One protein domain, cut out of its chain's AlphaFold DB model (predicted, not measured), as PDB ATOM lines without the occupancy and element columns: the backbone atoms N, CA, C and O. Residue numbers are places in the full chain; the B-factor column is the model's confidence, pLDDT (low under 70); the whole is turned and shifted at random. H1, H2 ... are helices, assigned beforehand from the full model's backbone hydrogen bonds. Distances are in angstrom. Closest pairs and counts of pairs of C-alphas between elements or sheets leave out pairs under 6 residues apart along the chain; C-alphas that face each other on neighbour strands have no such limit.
ATOM      1  N   LYS A  90     230.908 254.970 257.772       76.38
ATOM      2  CA  LYS A  90     231.974 255.352 258.704       76.38
ATOM      3  C   LYS A  90     231.438 255.877 260.044       76.38
ATOM      4  O   LYS A  90     231.945 255.504 261.097       76.38
ATOM      5  N   VAL A  91     230.389 256.696 260.004       78.19
ATOM      6  CA  VAL A  91     229.756 257.305 261.188       78.19
ATOM      7  C   VAL A  91     229.180 256.205 262.082       78.19
ATOM      8  O   VAL A  91     229.441 256.179 263.284       78.19
ATOM      9  N   LEU A  92     228.498 255.237 261.463       77.06
ATOM     10  CA  LEU A  92     227.928 254.078 262.149       77.06
ATOM     11  C   LEU A  92     229.010 253.120 262.669       77.06
ATOM     12  O   LEU A  92     228.895 252.631 263.788       77.06
ATOM     13  N   SER A  93     230.084 252.897 261.901       75.94
ATOM     14  CA  SER A  93     231.191 252.013 262.303       75.94
ATOM     15  C   SER A  93     231.941 252.510 263.540       75.94
ATOM     16  O   SER A  93     232.394 251.708 264.351       75.94
ATOM     17  N   LEU A  94     232.020 253.832 263.720       79.62
ATOM     18  CA  LEU A  94     232.648 254.472 264.878       79.62
ATOM     19  C   LEU A  94     231.667 254.656 266.052       79.62
ATOM     20  O   LEU A  94     231.985 255.347 267.015       79.62
ATOM     21  N   GLY A  95     230.471 254.058 265.982       79.62
ATOM     22  CA  GLY A  95     229.472 254.092 267.056       79.62
ATOM     23  C   GLY A  95     228.734 255.426 267.204       79.62
ATOM     24  O   GLY A  95     228.019 255.636 268.186       79.62
ATOM     25  N   SER A  96     228.878 256.336 266.241       81.06
ATOM     26  CA  SER A  96     228.230 257.647 266.276       81.06
ATOM     27  C   SER A  96     226.907 257.642 265.502       81.06
ATOM     28  O   SER A  96     226.763 257.001 264.461       81.06
ATOM     29  N   SER A  97     225.906 258.349 266.024       85.44
ATOM     30  CA  SER A  97     224.604 258.503 265.365       85.44
ATOM     31  C   SER A  97     224.625 259.698 264.401       85.44
ATOM     32  O   SER A  97     225.390 260.644 264.626       85.44
ATOM     33  N   PRO A  98     223.788 259.704 263.345       86.44
ATOM     34  CA  PRO A  98     223.583 260.910 262.553       86.44
ATOM     35  C   PRO A  98     223.087 262.041 263.451       86.44
ATOM     36  O   PRO A  98     222.222 261.839 264.305       86.44
ATOM     37  N   ILE A  99     223.630 263.236 263.243       87.69
ATOM     38  CA  ILE A  99     223.250 264.423 264.005       87.69
ATOM     39  C   ILE A  99     222.241 265.256 263.223       87.69
ATOM     40  O   ILE A  99     222.257 265.315 261.989       87.69
ATOM     41  N   SER A 100     221.360 265.917 263.965       88.94
ATOM     42  CA  SER A 100     220.367 266.863 263.461       88.94
ATOM     43  C   SER A 100     220.651 268.272 263.989       88.94
ATOM     44  O   SER A 100     221.438 268.456 264.920       88.94
ATOM     45  N   SER A 101     219.969 269.281 263.439       86.31
ATOM     46  CA  SER A 101     220.076 270.675 263.893       86.31
ATOM     47  C   SER A 101     219.773 270.853 265.387       86.31
ATOM     48  O   SER A 101     220.394 271.682 266.047       86.31
ATOM     49  N   SER A 102     218.872 270.040 265.953       85.94
ATOM     50  CA  SER A 102     218.524 270.091 267.381       85.94
ATOM     51  C   SER A 102     219.644 269.593 268.300       85.94
ATOM     52  O   SER A 102     219.635 269.888 269.492       85.94
ATOM     53  N   SER A 103     220.648 268.900 267.756       87.56
ATOM     54  CA  SER A 103     221.786 268.358 268.511       87.56
ATOM     55  C   SER A 103     222.923 269.371 268.723       87.56
ATOM     56  O   SER A 103     224.020 268.972 269.124       87.56
ATOM     57  N   TYR A 104     222.672 270.661 268.456       87.50
ATOM     58  CA  TYR A 104     223.653 271.751 268.531       87.50
ATOM     59  C   TYR A 104     224.369 271.826 269.877       87.50
ATOM     60  O   TYR A 104     225.593 271.872 269.921       87.50
ATOM     61  N   TYR A 105     223.619 271.815 270.979       85.88
ATOM     62  CA  TYR A 105     224.208 271.991 272.306       85.88
ATOM     63  C   TYR A 105     225.042 270.781 272.732       85.88
ATOM     64  O   TYR A 105     226.130 270.960 273.283       85.88
ATOM     65  N   SER A 106     224.584 269.570 272.401       88.25
ATOM     66  CA  SER A 106     225.289 268.325 272.719       88.25
ATOM     67  C   SER A 106     226.599 268.172 271.951       88.25
ATOM     68  O   SER A 106     227.546 267.656 272.523       88.25
ATOM     69  N   HIS A 107     226.654 268.647 270.698       86.81
ATOM     70  CA  HIS A 107     227.859 268.601 269.856       86.81
ATOM     71  C   HIS A 107     228.570 269.958 269.773       86.81
ATOM     72  O   HIS A 107     229.306 270.247 268.822       86.81
ATOM     73  N   SER A 108     228.285 270.851 270.727       86.69
ATOM     74  CA  SER A 108     228.886 272.179 270.733       86.69
ATOM     75  C   SER A 108     230.406 272.127 270.903       86.69
ATOM     76  O   SER A 108     231.050 272.871 270.165       86.69
ATOM     77  N   PRO A 109     231.012 271.263 271.752       86.19
ATOM     78  CA  PRO A 109     232.470 271.137 271.879       86.19
ATOM     79  C   PRO A 109     233.157 270.756 270.563       86.19
ATOM     80  O   PRO A 109     234.084 271.429 270.114       86.19
ATOM     81  N   GLU A 110     232.638 269.734 269.894       87.75
ATOM     82  CA  GLU A 110     233.110 269.225 268.611       87.75
ATOM     83  C   GLU A 110     232.983 270.297 267.531       87.75
ATOM     84  O   GLU A 110     233.894 270.495 266.725       87.75
ATOM     85  N   PHE A 111     231.884 271.053 267.550       88.75
ATOM     86  CA  PHE A 111     231.685 272.176 266.647       88.75
ATOM     87  C   PHE A 111     232.692 273.312 266.886       88.75
ATOM     88  O   PHE A 111     233.209 273.864 265.912       88.75
ATOM     89  N   ARG A 112     233.041 273.648 268.141       85.19
ATOM     90  CA  ARG A 112     234.074 274.677 268.415       85.19
ATOM     91  C   ARG A 112     235.433 274.225 267.904       85.19
ATOM     92  O   ARG A 112     236.120 274.999 267.243       85.19
ATOM     93  N   HIS A 113     235.807 272.982 268.195       84.75
ATOM     94  CA  HIS A 113     237.069 272.416 267.737       84.75
ATOM     95  C   HIS A 113     237.137 272.388 266.204       84.75
ATOM     96  O   HIS A 113     238.144 272.786 265.621       84.75
ATOM     97  N   TRP A 114     236.040 272.012 265.538       88.00
ATOM     98  CA  TRP A 114     235.930 272.058 264.078       88.00
ATOM     99  C   TRP A 114     236.077 273.483 263.531       88.00
ATOM    100  O   TRP A 114     236.808 273.693 262.563       88.00
ATOM    101  N   LEU A 115     235.455 274.481 264.167       85.88
ATOM    102  CA  LEU A 115     235.589 275.880 263.757       85.88
ATOM    103  C   LEU A 115     237.035 276.380 263.832       85.88
ATOM    104  O   LEU A 115     237.486 277.083 262.932       85.88
ATOM    105  N   VAL A 116     237.764 275.999 264.880       79.19
ATOM    106  CA  VAL A 116     239.145 276.446 265.103       79.19
ATOM    107  C   VAL A 116     240.135 275.707 264.201       79.19
ATOM    108  O   VAL A 116     241.016 276.346 263.628       79.19
ATOM    109  N   ASN A 117     239.986 274.388 264.052       75.38
ATOM    110  CA  ASN A 117     241.014 273.532 263.452       75.38
ATOM    111  C   ASN A 117     240.756 273.137 261.995       75.38
ATOM    112  O   ASN A 117     241.699 272.773 261.291       75.38
ATOM    113  N   VAL A 118     239.494 273.156 261.556       74.44
ATOM    114  CA  VAL A 118     239.082 272.672 260.226       74.44
ATOM    115  C   VAL A 118     238.496 273.801 259.384       74.44
ATOM    116  O   VAL A 118     238.778 273.890 258.194       74.44
ATOM    117  N   TYR A 119     237.676 274.666 259.984       72.69
ATOM    118  CA  TYR A 119     237.062 275.791 259.280       72.69
ATOM    119  C   TYR A 119     237.955 277.039 259.270       72.69
ATOM    120  O   TYR A 119     237.995 277.780 258.286       72.69
ATOM    121  N   GLY A 120     238.666 277.282 260.368       62.62
ATOM    122  CA  GLY A 120     239.658 278.334 260.490       62.62
ATOM    123  C   GLY A 120     241.047 277.856 260.081       62.62
ATOM    124  O   GLY A 120     241.393 276.690 260.227       62.62
ATOM    125  N   PRO A 121     241.905 278.805 259.717       52.53
ATOM    126  CA  PRO A 121     242.095 279.310 258.364       52.53
ATOM    127  C   PRO A 121     242.558 278.230 257.368       52.53
ATOM    128  O   PRO A 121     243.334 277.341 257.699       52.53
ATOM    129  N   ASP A 122     242.130 278.394 256.120       50.97
ATOM    130  CA  ASP A 122     242.703 277.802 254.907       50.97
ATOM    131  C   ASP A 122     244.247 277.768 254.985       50.97
ATOM    132  O   ASP A 122     244.916 278.789 254.784       50.97
ATOM    133  N   LYS A 123     244.818 276.619 255.380       52.38
ATOM    134  CA  LYS A 123     246.260 276.461 255.665       52.38
ATOM    135  C   LYS A 123     247.126 276.672 254.418       52.38
ATOM    136  O   LYS A 123     248.314 276.972 254.545       52.38
ATOM    137  N   ASP A 124     246.511 276.627 253.239       49.69
ATOM    138  CA  ASP A 124     247.168 276.810 251.945       49.69
ATOM    139  C   ASP A 124     247.256 278.284 251.518       49.69
ATOM    140  O   ASP A 124     247.969 278.645 250.579       49.69
ATOM    141  N   ARG A 134     241.436 285.424 260.067       52.34
ATOM    142  CA  ARG A 134     240.185 285.575 260.802       52.34
ATOM    143  C   ARG A 134     240.186 284.473 261.854       52.34
ATOM    144  O   ARG A 134     240.103 283.301 261.511       52.34
ATOM    145  N   GLU A 135     240.351 284.849 263.114       57.22
ATOM    146  CA  GLU A 135     240.173 283.939 264.239       57.22
ATOM    147  C   GLU A 135     238.679 283.603 264.327       57.22
ATOM    148  O   GLU A 135     237.872 284.374 264.856       57.22
ATOM    149  N   TYR A 136     238.294 282.466 263.748       61.09
ATOM    150  CA  TYR A 136     236.942 281.916 263.823       61.09
ATOM    151  C   TYR A 136     236.741 281.203 265.170       61.09
ATOM    152  O   TYR A 136     236.513 280.000 265.234       61.09
ATOM    153  N   GLY A 137     236.885 281.945 266.269       61.41
ATOM    154  CA  GLY A 137     236.450 281.488 267.585       61.41
ATOM    155  C   GLY A 137     234.943 281.686 267.736       61.41
ATOM    156  O   GLY A 137     234.396 282.657 267.229       61.41
ATOM    157  N   LEU A 138     234.255 280.805 268.467       60.25
ATOM    158  CA  LEU A 138     232.815 280.963 268.744       60.25
ATOM    159  C   LEU A 138     232.454 282.336 269.338       60.25
ATOM    160  O   LEU A 138     231.381 282.848 269.054       60.25
ATOM    161  N   ASP A 139     233.374 282.950 270.088       66.44
ATOM    162  CA  ASP A 139     233.205 284.280 270.687       66.44
ATOM    163  C   ASP A 139     233.155 285.416 269.642       66.44
ATOM    164  O   ASP A 139     232.674 286.507 269.948       66.44
ATOM    165  N   SER A 140     233.661 285.195 268.419       70.19
ATOM    166  CA  SER A 140     233.611 286.173 267.322       70.19
ATOM    167  C   SER A 140     232.436 285.946 266.366       70.19
ATOM    168  O   SER A 140     232.138 286.827 265.556       70.19
ATOM    169  N   LEU A 141     231.747 284.803 266.471       79.62
ATOM    170  CA  LEU A 141     230.582 284.480 265.654       79.62
ATOM    171  C   LEU A 141     229.291 284.886 266.366       79.62
ATOM    172  O   LEU A 141     229.066 284.590 267.537       79.62
ATOM    173  N   SER A 142     228.385 285.517 265.620       82.00
ATOM    174  CA  SER A 142     227.011 285.713 266.090       82.00
ATOM    175  C   SER A 142     226.333 284.359 266.313       82.00
ATOM    176  O   SER A 142     226.513 283.442 265.514       82.00
ATOM    177  N   SER A 143     225.485 284.241 267.340       83.00
ATOM    178  CA  SER A 143     224.716 283.014 267.622       83.00
ATOM    179  C   SER A 143     223.943 282.508 266.389       83.00
ATOM    180  O   SER A 143     223.968 281.315 266.090       83.00
ATOM    181  N   LYS A 144     223.357 283.414 265.589       86.12
ATOM    182  CA  LYS A 144     222.664 283.059 264.333       86.12
ATOM    183  C   LYS A 144     223.615 282.500 263.269       86.12
ATOM    184  O   LYS A 144     223.236 281.622 262.496       86.12
ATOM    185  N   GLU A 145     224.840 283.013 263.208       84.50
ATOM    186  CA  GLU A 145     225.861 282.559 262.260       84.50
ATOM    187  C   GLU A 145     226.447 281.209 262.684       84.50
ATOM    188  O   GLU A 145     226.588 280.319 261.845       84.50
ATOM    189  N   ALA A 146     226.685 281.019 263.983       86.25
ATOM    190  CA  ALA A 146     227.120 279.752 264.559       86.25
ATOM    191  C   ALA A 146     226.108 278.630 264.275       86.25
ATOM    192  O   ALA A 146     226.487 277.591 263.735       86.25
ATOM    193  N   HIS A 147     224.814 278.867 264.526       86.69
ATOM    194  CA  HIS A 147     223.763 277.888 264.223       86.69
ATOM    195  C   HIS A 147     223.691 277.588 262.719       86.69
ATOM    196  O   HIS A 147     223.669 276.429 262.314       86.69
ATOM    197  N   ARG A 148     223.763 278.612 261.858       88.56
ATOM    198  CA  ARG A 148     223.756 278.415 260.399       88.56
ATOM    199  C   ARG A 148     224.939 277.572 259.914       88.56
ATOM    200  O   ARG A 148     224.772 276.754 259.007       88.56
ATOM    201  N   LEU A 149     226.137 277.791 260.456       88.25
ATOM    202  CA  LEU A 149     227.325 277.002 260.114       88.25
ATOM    203  C   LEU A 149     227.211 275.568 260.627       88.25
ATOM    204  O   LEU A 149     227.581 274.640 259.902       88.25
ATOM    205  N   PHE A 150     226.652 275.388 261.822       89.31
ATOM    206  CA  PHE A 150     226.387 274.068 262.369       89.31
ATOM    207  C   PHE A 150     225.469 273.265 261.440       89.31
ATOM    208  O   PHE A 150     225.866 272.225 260.923       89.31
ATOM    209  N   GLU A 151     224.293 273.797 261.116       88.62
ATOM    210  CA  GLU A 151     223.300 273.106 260.288       88.62
ATOM    211  C   GLU A 151     223.796 272.844 258.862       88.62
ATOM    212  O   GLU A 151     223.658 271.749 258.315       88.62
ATOM    213  N   ARG A 152     224.389 273.858 258.222       87.06
ATOM    214  CA  ARG A 152     224.704 273.779 256.790       87.06
ATOM    215  C   ARG A 152     226.044 273.146 256.484       87.06
ATOM    216  O   ARG A 152     226.246 272.730 255.345       87.06
ATOM    217  N   ARG A 153     227.003 273.169 257.406       88.31
ATOM    218  CA  ARG A 153     228.368 272.701 257.130       88.31
ATOM    219  C   ARG A 153     228.742 271.561 258.051       88.31
ATOM    220  O   ARG A 153     229.059 270.493 257.536       88.31
ATOM    221  N   PHE A 154     228.642 271.760 259.360       89.88
ATOM    222  CA  PHE A 154     229.067 270.755 260.329       89.88
ATOM    223  C   PHE A 154     228.204 269.492 260.258       89.88
ATOM    224  O   PHE A 154     228.740 268.425 259.988       89.88
ATOM    225  N   VAL A 155     226.876 269.610 260.355       92.12
ATOM    226  CA  VAL A 155     225.941 268.472 260.267       92.12
ATOM    227  C   VAL A 155     226.116 267.701 258.959       92.12
ATOM    228  O   VAL A 155     226.188 266.474 258.954       92.12
ATOM    229  N   ARG A 156     226.269 268.413 257.834       89.69
ATOM    230  CA  ARG A 156     226.502 267.778 256.528       89.69
ATOM    231  C   ARG A 156     227.830 267.031 256.468       89.69
ATOM    232  O   ARG A 156     227.871 265.944 255.908       89.69
ATOM    233  N   GLN A 157     228.911 267.601 256.999       89.50
ATOM    234  CA  GLN A 157     230.210 266.926 257.002       89.50
ATOM    235  C   GLN A 157     230.250 265.764 258.004       89.50
ATOM    236  O   GLN A 157     230.829 264.725 257.687       89.50
ATOM    237  N   TRP A 158     229.595 265.911 259.160       90.50
ATOM    238  CA  TRP A 158     229.463 264.871 260.177       90.50
ATOM    239  C   TRP A 158     228.740 263.660 259.614       90.50
ATOM    240  O   TRP A 158     229.313 262.574 259.585       90.50
ATOM    241  N   ASN A 159     227.530 263.864 259.086       90.50
ATOM    242  CA  ASN A 159     226.710 262.789 258.530       90.50
ATOM    243  C   ASN A 159     227.358 262.160 257.286       90.50
ATOM    244  O   ASN A 159     227.160 260.976 257.032       90.50
ATOM    245  N   ALA A 160     228.180 262.917 256.550       87.56
ATOM    246  CA  ALA A 160     228.968 262.401 255.432       87.56
ATOM    247  C   ALA A 160     230.233 261.625 255.850       87.56
ATOM    248  O   ALA A 160     230.934 261.126 254.974       87.56
ATOM    249  N   GLY A 161     230.572 261.543 257.143       85.62
ATOM    250  CA  GLY A 161     231.773 260.831 257.599       85.62
ATOM    251  C   GLY A 161     233.094 261.538 257.266       85.62
ATOM    252  O   GLY A 161     234.141 260.897 257.263       85.62
ATOM    253  N   LYS A 162     233.061 262.832 256.914       87.06
ATOM    254  CA  LYS A 162     234.237 263.564 256.402       87.06
ATOM    255  C   LYS A 162     235.109 264.177 257.497       87.06
ATOM    256  O   LYS A 162     236.165 264.718 257.181       87.06
ATOM    257  N   LEU A 163     234.664 264.147 258.753       87.25
ATOM    258  CA  LEU A 163     235.464 264.649 259.867       87.25
ATOM    259  C   LEU A 163     236.535 263.622 260.253       87.25
ATOM    260  O   LEU A 163     236.470 262.450 259.878       87.25
ATOM    261  N   HIS A 164     237.546 264.092 260.984       87.75
ATOM    262  CA  HIS A 164     238.569 263.223 261.557       87.75
ATOM    263  C   HIS A 164     237.942 262.237 262.556       87.75
ATOM    264  O   HIS A 164     236.931 262.546 263.187       87.75
ATOM    265  N   ASP A 165     238.553 261.070 262.729       86.62
ATOM    266  CA  ASP A 165     237.986 259.980 263.535       86.62
ATOM    267  C   ASP A 165     237.787 260.386 265.004       86.62
ATOM    268  O   ASP A 165     236.830 259.964 265.651       86.62
ATOM    269  N   ASP A 166     238.617 261.306 265.504       85.75
ATOM    270  CA  ASP A 166     238.524 261.835 266.869       85.75
ATOM    271  C   ASP A 166     237.208 262.568 267.169       85.75
ATOM    272  O   ASP A 166     236.792 262.606 268.328       85.75
ATOM    273  N   TYR A 167     236.541 263.118 266.146       85.75
ATOM    274  CA  TYR A 167     235.231 263.752 266.309       85.75
ATOM    275  C   TYR A 167     234.148 262.720 266.619       85.75
ATOM    276  O   TYR A 167     233.264 262.993 267.421       85.75
ATOM    277  N   TYR A 168     234.234 261.529 266.028       86.88
ATOM    278  CA  TYR A 168     233.246 260.467 266.216       86.88
ATOM    279  C   TYR A 168     233.517 259.640 267.479       86.88
ATOM    280  O   TYR A 168     232.579 259.171 268.116       86.88
ATOM    281  N   LEU A 169     234.789 259.513 267.870       83.88
ATOM    282  CA  LEU A 169     235.232 258.765 269.053       83.88
ATOM    283  C   LEU A 169     235.026 259.519 270.382       83.88
ATOM    284  O   LEU A 169     235.381 258.995 271.433       83.88
ATOM    285  N   GLY A 170     234.509 260.755 270.353       76.69
ATOM    286  CA  GLY A 170     234.255 261.549 271.562       76.69
ATOM    287  C   GLY A 170     235.519 262.012 272.297       76.69
ATOM    288  O   GLY A 170     235.444 262.410 273.456       76.69
ATOM    289  N   LYS A 171     236.687 261.985 271.642       78.12
ATOM    290  CA  LYS A 171     237.960 262.441 272.237       78.12
ATOM    291  C   LYS A 171     238.046 263.963 272.362       78.12
ATOM    292  O   LYS A 171     238.910 264.488 273.061       78.12
ATOM    293  N   ILE A 172     237.183 264.685 271.652       76.12
ATOM    294  CA  ILE A 172     237.142 266.143 271.671       76.12
ATOM    295  C   ILE A 172     236.253 266.580 272.829       76.12
ATOM    296  O   ILE A 172     235.044 266.728 272.692       76.12
ATOM    297  N   THR A 173     236.871 266.804 273.981       66.94
ATOM    298  CA  THR A 173     236.180 267.386 275.129       66.94
ATOM    299  C   THR A 173     236.131 268.913 275.012       66.94
ATOM    300  O   THR A 173     236.931 269.543 274.306       66.94
ATOM    301  N   SER A 174     235.208 269.542 275.747       61.69
ATOM    302  CA  SER A 174     235.122 271.006 275.898       61.69
ATOM    303  C   SER A 174     236.464 271.645 276.280       61.69
ATOM    304  O   SER A 174     236.719 272.797 275.925       61.69
ATOM    305  N   ALA A 175     237.339 270.888 276.951       54.06
ATOM    306  CA  ALA A 175     238.667 271.313 277.370       54.06
ATOM    307  C   ALA A 175     239.674 271.447 276.210       54.06
ATOM    308  O   ALA A 175     240.495 272.365 276.232       54.06
ATOM    309  N   SER A 176     239.582 270.601 275.174       55.34
ATOM    310  CA  SER A 176     240.432 270.689 273.970       55.34
ATOM    311  C   SER A 176     240.083 271.908 273.099       55.34
ATOM    312  O   SER A 176     240.911 272.458 272.378       55.34
ATOM    313  N   SER A 177     238.857 272.419 273.240       54.88
ATOM    314  CA  SER A 177     238.343 273.588 272.517       54.88
ATOM    315  C   SER A 177     238.703 274.936 273.157       54.88
ATOM    316  O   SER A 177     238.012 275.934 272.923       54.88
ATOM    317  N   SER A 178     239.736 274.976 274.008       52.47
ATOM    318  CA  SER A 178     240.080 276.168 274.782       52.47
ATOM    319  C   SER A 178     240.301 277.375 273.869       52.47
ATOM    320  O   SER A 178     241.042 277.331 272.892       52.47
ATOM    321  N   SER A 179     239.575 278.440 274.204       47.25
ATOM    322  CA  SER A 179     239.472 279.736 273.538       47.25
ATOM    323  C   SER A 179     240.736 280.201 272.804       47.25
ATOM    324  O   SER A 179     241.834 280.086 273.340       47.25
ATOM    325  N   SER A 180     240.564 280.890 271.667       49.22
ATOM    326  CA  SER A 180     241.635 281.551 270.885       49.22
ATOM    327  C   SER A 180     242.544 282.498 271.688       49.22
ATOM    328  O   SER A 180     243.583 282.945 271.207       49.22
ATOM    329  N   ARG A 181     242.189 282.791 272.940       51.88
ATOM    330  CA  ARG A 181     243.076 283.397 273.921       51.88
ATOM    331  C   ARG A 181     244.032 282.330 274.444       51.88
ATOM    332  O   ARG A 181     243.782 281.707 275.468       51.88
ATOM    333  N   ASP A 195     248.456 267.018 280.868       75.25
ATOM    334  CA  ASP A 195     247.704 265.775 281.060       75.25
ATOM    335  C   ASP A 195     247.022 265.730 282.437       75.25
ATOM    336  O   ASP A 195     245.839 265.405 282.538       75.25
ATOM    337  N   GLU A 196     247.720 266.141 283.501       75.06
ATOM    338  CA  GLU A 196     247.149 266.221 284.852       75.06
ATOM    339  C   GLU A 196     246.005 267.240 284.929       75.06
ATOM    340  O   GLU A 196     244.949 266.974 285.506       75.06
ATOM    341  N   VAL A 197     246.171 268.405 284.298       77.81
ATOM    342  CA  VAL A 197     245.119 269.424 284.256       77.81
ATOM    343  C   VAL A 197     243.941 268.987 283.378       77.81
ATOM    344  O   VAL A 197     242.804 269.339 283.696       77.81
ATOM    345  N   ALA A 198     244.178 268.240 282.298       73.81
ATOM    346  CA  ALA A 198     243.114 267.636 281.499       73.81
ATOM    347  C   ALA A 198     242.317 266.627 282.340       73.81
ATOM    348  O   ALA A 198     241.101 266.760 282.444       73.81
ATOM    349  N   ALA A 199     243.000 265.735 283.062       75.56
ATOM    350  CA  ALA A 199     242.366 264.768 283.955       75.56
ATOM    351  C   ALA A 199     241.556 265.443 285.078       75.56
ATOM    352  O   ALA A 199     240.418 265.061 285.344       75.56
ATOM    353  N   MET A 200     242.096 266.489 285.714       72.69
ATOM    354  CA  MET A 200     241.371 267.247 286.743       72.69
ATOM    355  C   MET A 200     240.143 267.970 286.177       72.69
ATOM    356  O   MET A 200     239.114 268.059 286.846       72.69
ATOM    357  N   ARG A 201     240.221 268.480 284.945       73.38
ATOM    358  CA  ARG A 201     239.074 269.112 284.281       73.38
ATOM    359  C   ARG A 201     238.010 268.100 283.894       73.38
ATOM    360  O   ARG A 201     236.842 268.404 284.093       73.38
ATOM    361  N   ASP A 202     238.389 266.907 283.452       66.19
ATOM    362  CA  ASP A 202     237.445 265.823 283.164       66.19
ATOM    363  C   ASP A 202     236.692 265.380 284.430       66.19
ATOM    364  O   ASP A 202     235.497 265.086 284.379       66.19
ATOM    365  N   VAL A 203     237.351 265.399 285.596       73.25
ATOM    366  CA  VAL A 203     236.695 265.174 286.899       73.25
ATOM    367  C   VAL A 203     235.692 266.288 287.212       73.25
ATOM    368  O   VAL A 203     234.571 266.004 287.636       73.25
ATOM    369  N   VAL A 204     236.052 267.551 286.972       72.81
ATOM    370  CA  VAL A 204     235.151 268.694 287.193       72.81
ATOM    371  C   VAL A 204     233.975 268.676 286.211       72.81
ATOM    372  O   VAL A 204     232.840 268.901 286.628       72.81
ATOM    373  N   ASP A 205     234.198 268.351 284.938       60.06
ATOM    374  CA  ASP A 205     233.141 268.200 283.931       60.06
ATOM    375  C   ASP A 205     232.231 267.009 284.258       60.06
ATOM    376  O   ASP A 205     231.017 267.100 284.096       60.06
ATOM    377  N   ARG A 206     232.766 265.919 284.820       63.62
ATOM    378  CA  ARG A 206     231.960 264.808 285.349       63.62
ATOM    379  C   ARG A 206     231.073 265.255 286.513       63.62
ATOM    380  O   ARG A 206     229.918 264.840 286.589       63.62
ATOM    381  N   MET A 207     231.601 266.088 287.408       64.88
ATOM    382  CA  MET A 207     230.865 266.599 288.567       64.88
ATOM    383  C   MET A 207     229.826 267.666 288.199       64.88
ATOM    384  O   MET A 207     228.786 267.747 288.843       64.88
ATOM    385  N   THR A 208     230.085 268.473 287.168       64.56
ATOM    386  CA  THR A 208     229.232 269.616 286.794       64.56
ATOM    387  C   THR A 208     228.268 269.312 285.643       64.56
ATOM    388  O   THR A 208     227.147 269.812 285.650       64.56
ATOM    389  N   ASN A 209     228.648 268.441 284.701       58.59
ATOM    390  CA  ASN A 209     227.890 268.097 283.490       58.59
ATOM    391  C   ASN A 209     227.492 266.610 283.446       58.59
ATOM    392  O   ASN A 209     227.507 265.990 282.378       58.59
ATOM    393  N   GLY A 210     227.122 266.023 284.589       56.41
ATOM    394  CA  GLY A 210     226.832 264.587 284.749       56.41
ATOM    395  C   GLY A 210     225.719 263.999 283.859       56.41
ATOM    396  O   GLY A 210     225.575 262.780 283.795       56.41
TER     397      GLY A 210
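This is residues 90 to 124, 134 to 181 and 195 to 210 of the 394 residues of an uncharacterized protein of Jaminaea rosea (UniProt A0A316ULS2). H2 and H3 stand about perpendicular in a small body, with the short H1 and H4 near them and H5 off to one side. The printed part has 99 residues with five named helices, H1 to H5 in order: all helix. It is compact, with a radius of gyration of the C-alphas of 13.9 A and spans of 35 by 35 by 29 A.

Begin at H1, residues 90 to 93. H2, residues 108 to 119, only just touches H3, residues 143 to 159, with 3 C-alpha pairs within 8 A, the closest Phe 111 and Phe 154, 7.0 A. H5, residues 195 to 208, is apart from H4, residues 165 to 168. Every O i to N i+4 pair is within hydrogen-bond range in H5, 7 of 8 in H2, 11 of 13 in H3.

Find C-alpha 90 at (231.974, 255.352, 258.704). H3 runs 22.3 A, with a kink of 29 degrees near residue 150. H5 runs 19.7 A to C-alpha 208 at (229.232, 269.616, 286.794).

Residues 125 to 133 and 182 to 194 are cut out, with C-alpha gaps of 14.3 A and 19.6 A. The link H1 to H2 is long. pLDDT is under 70 in 27 residues.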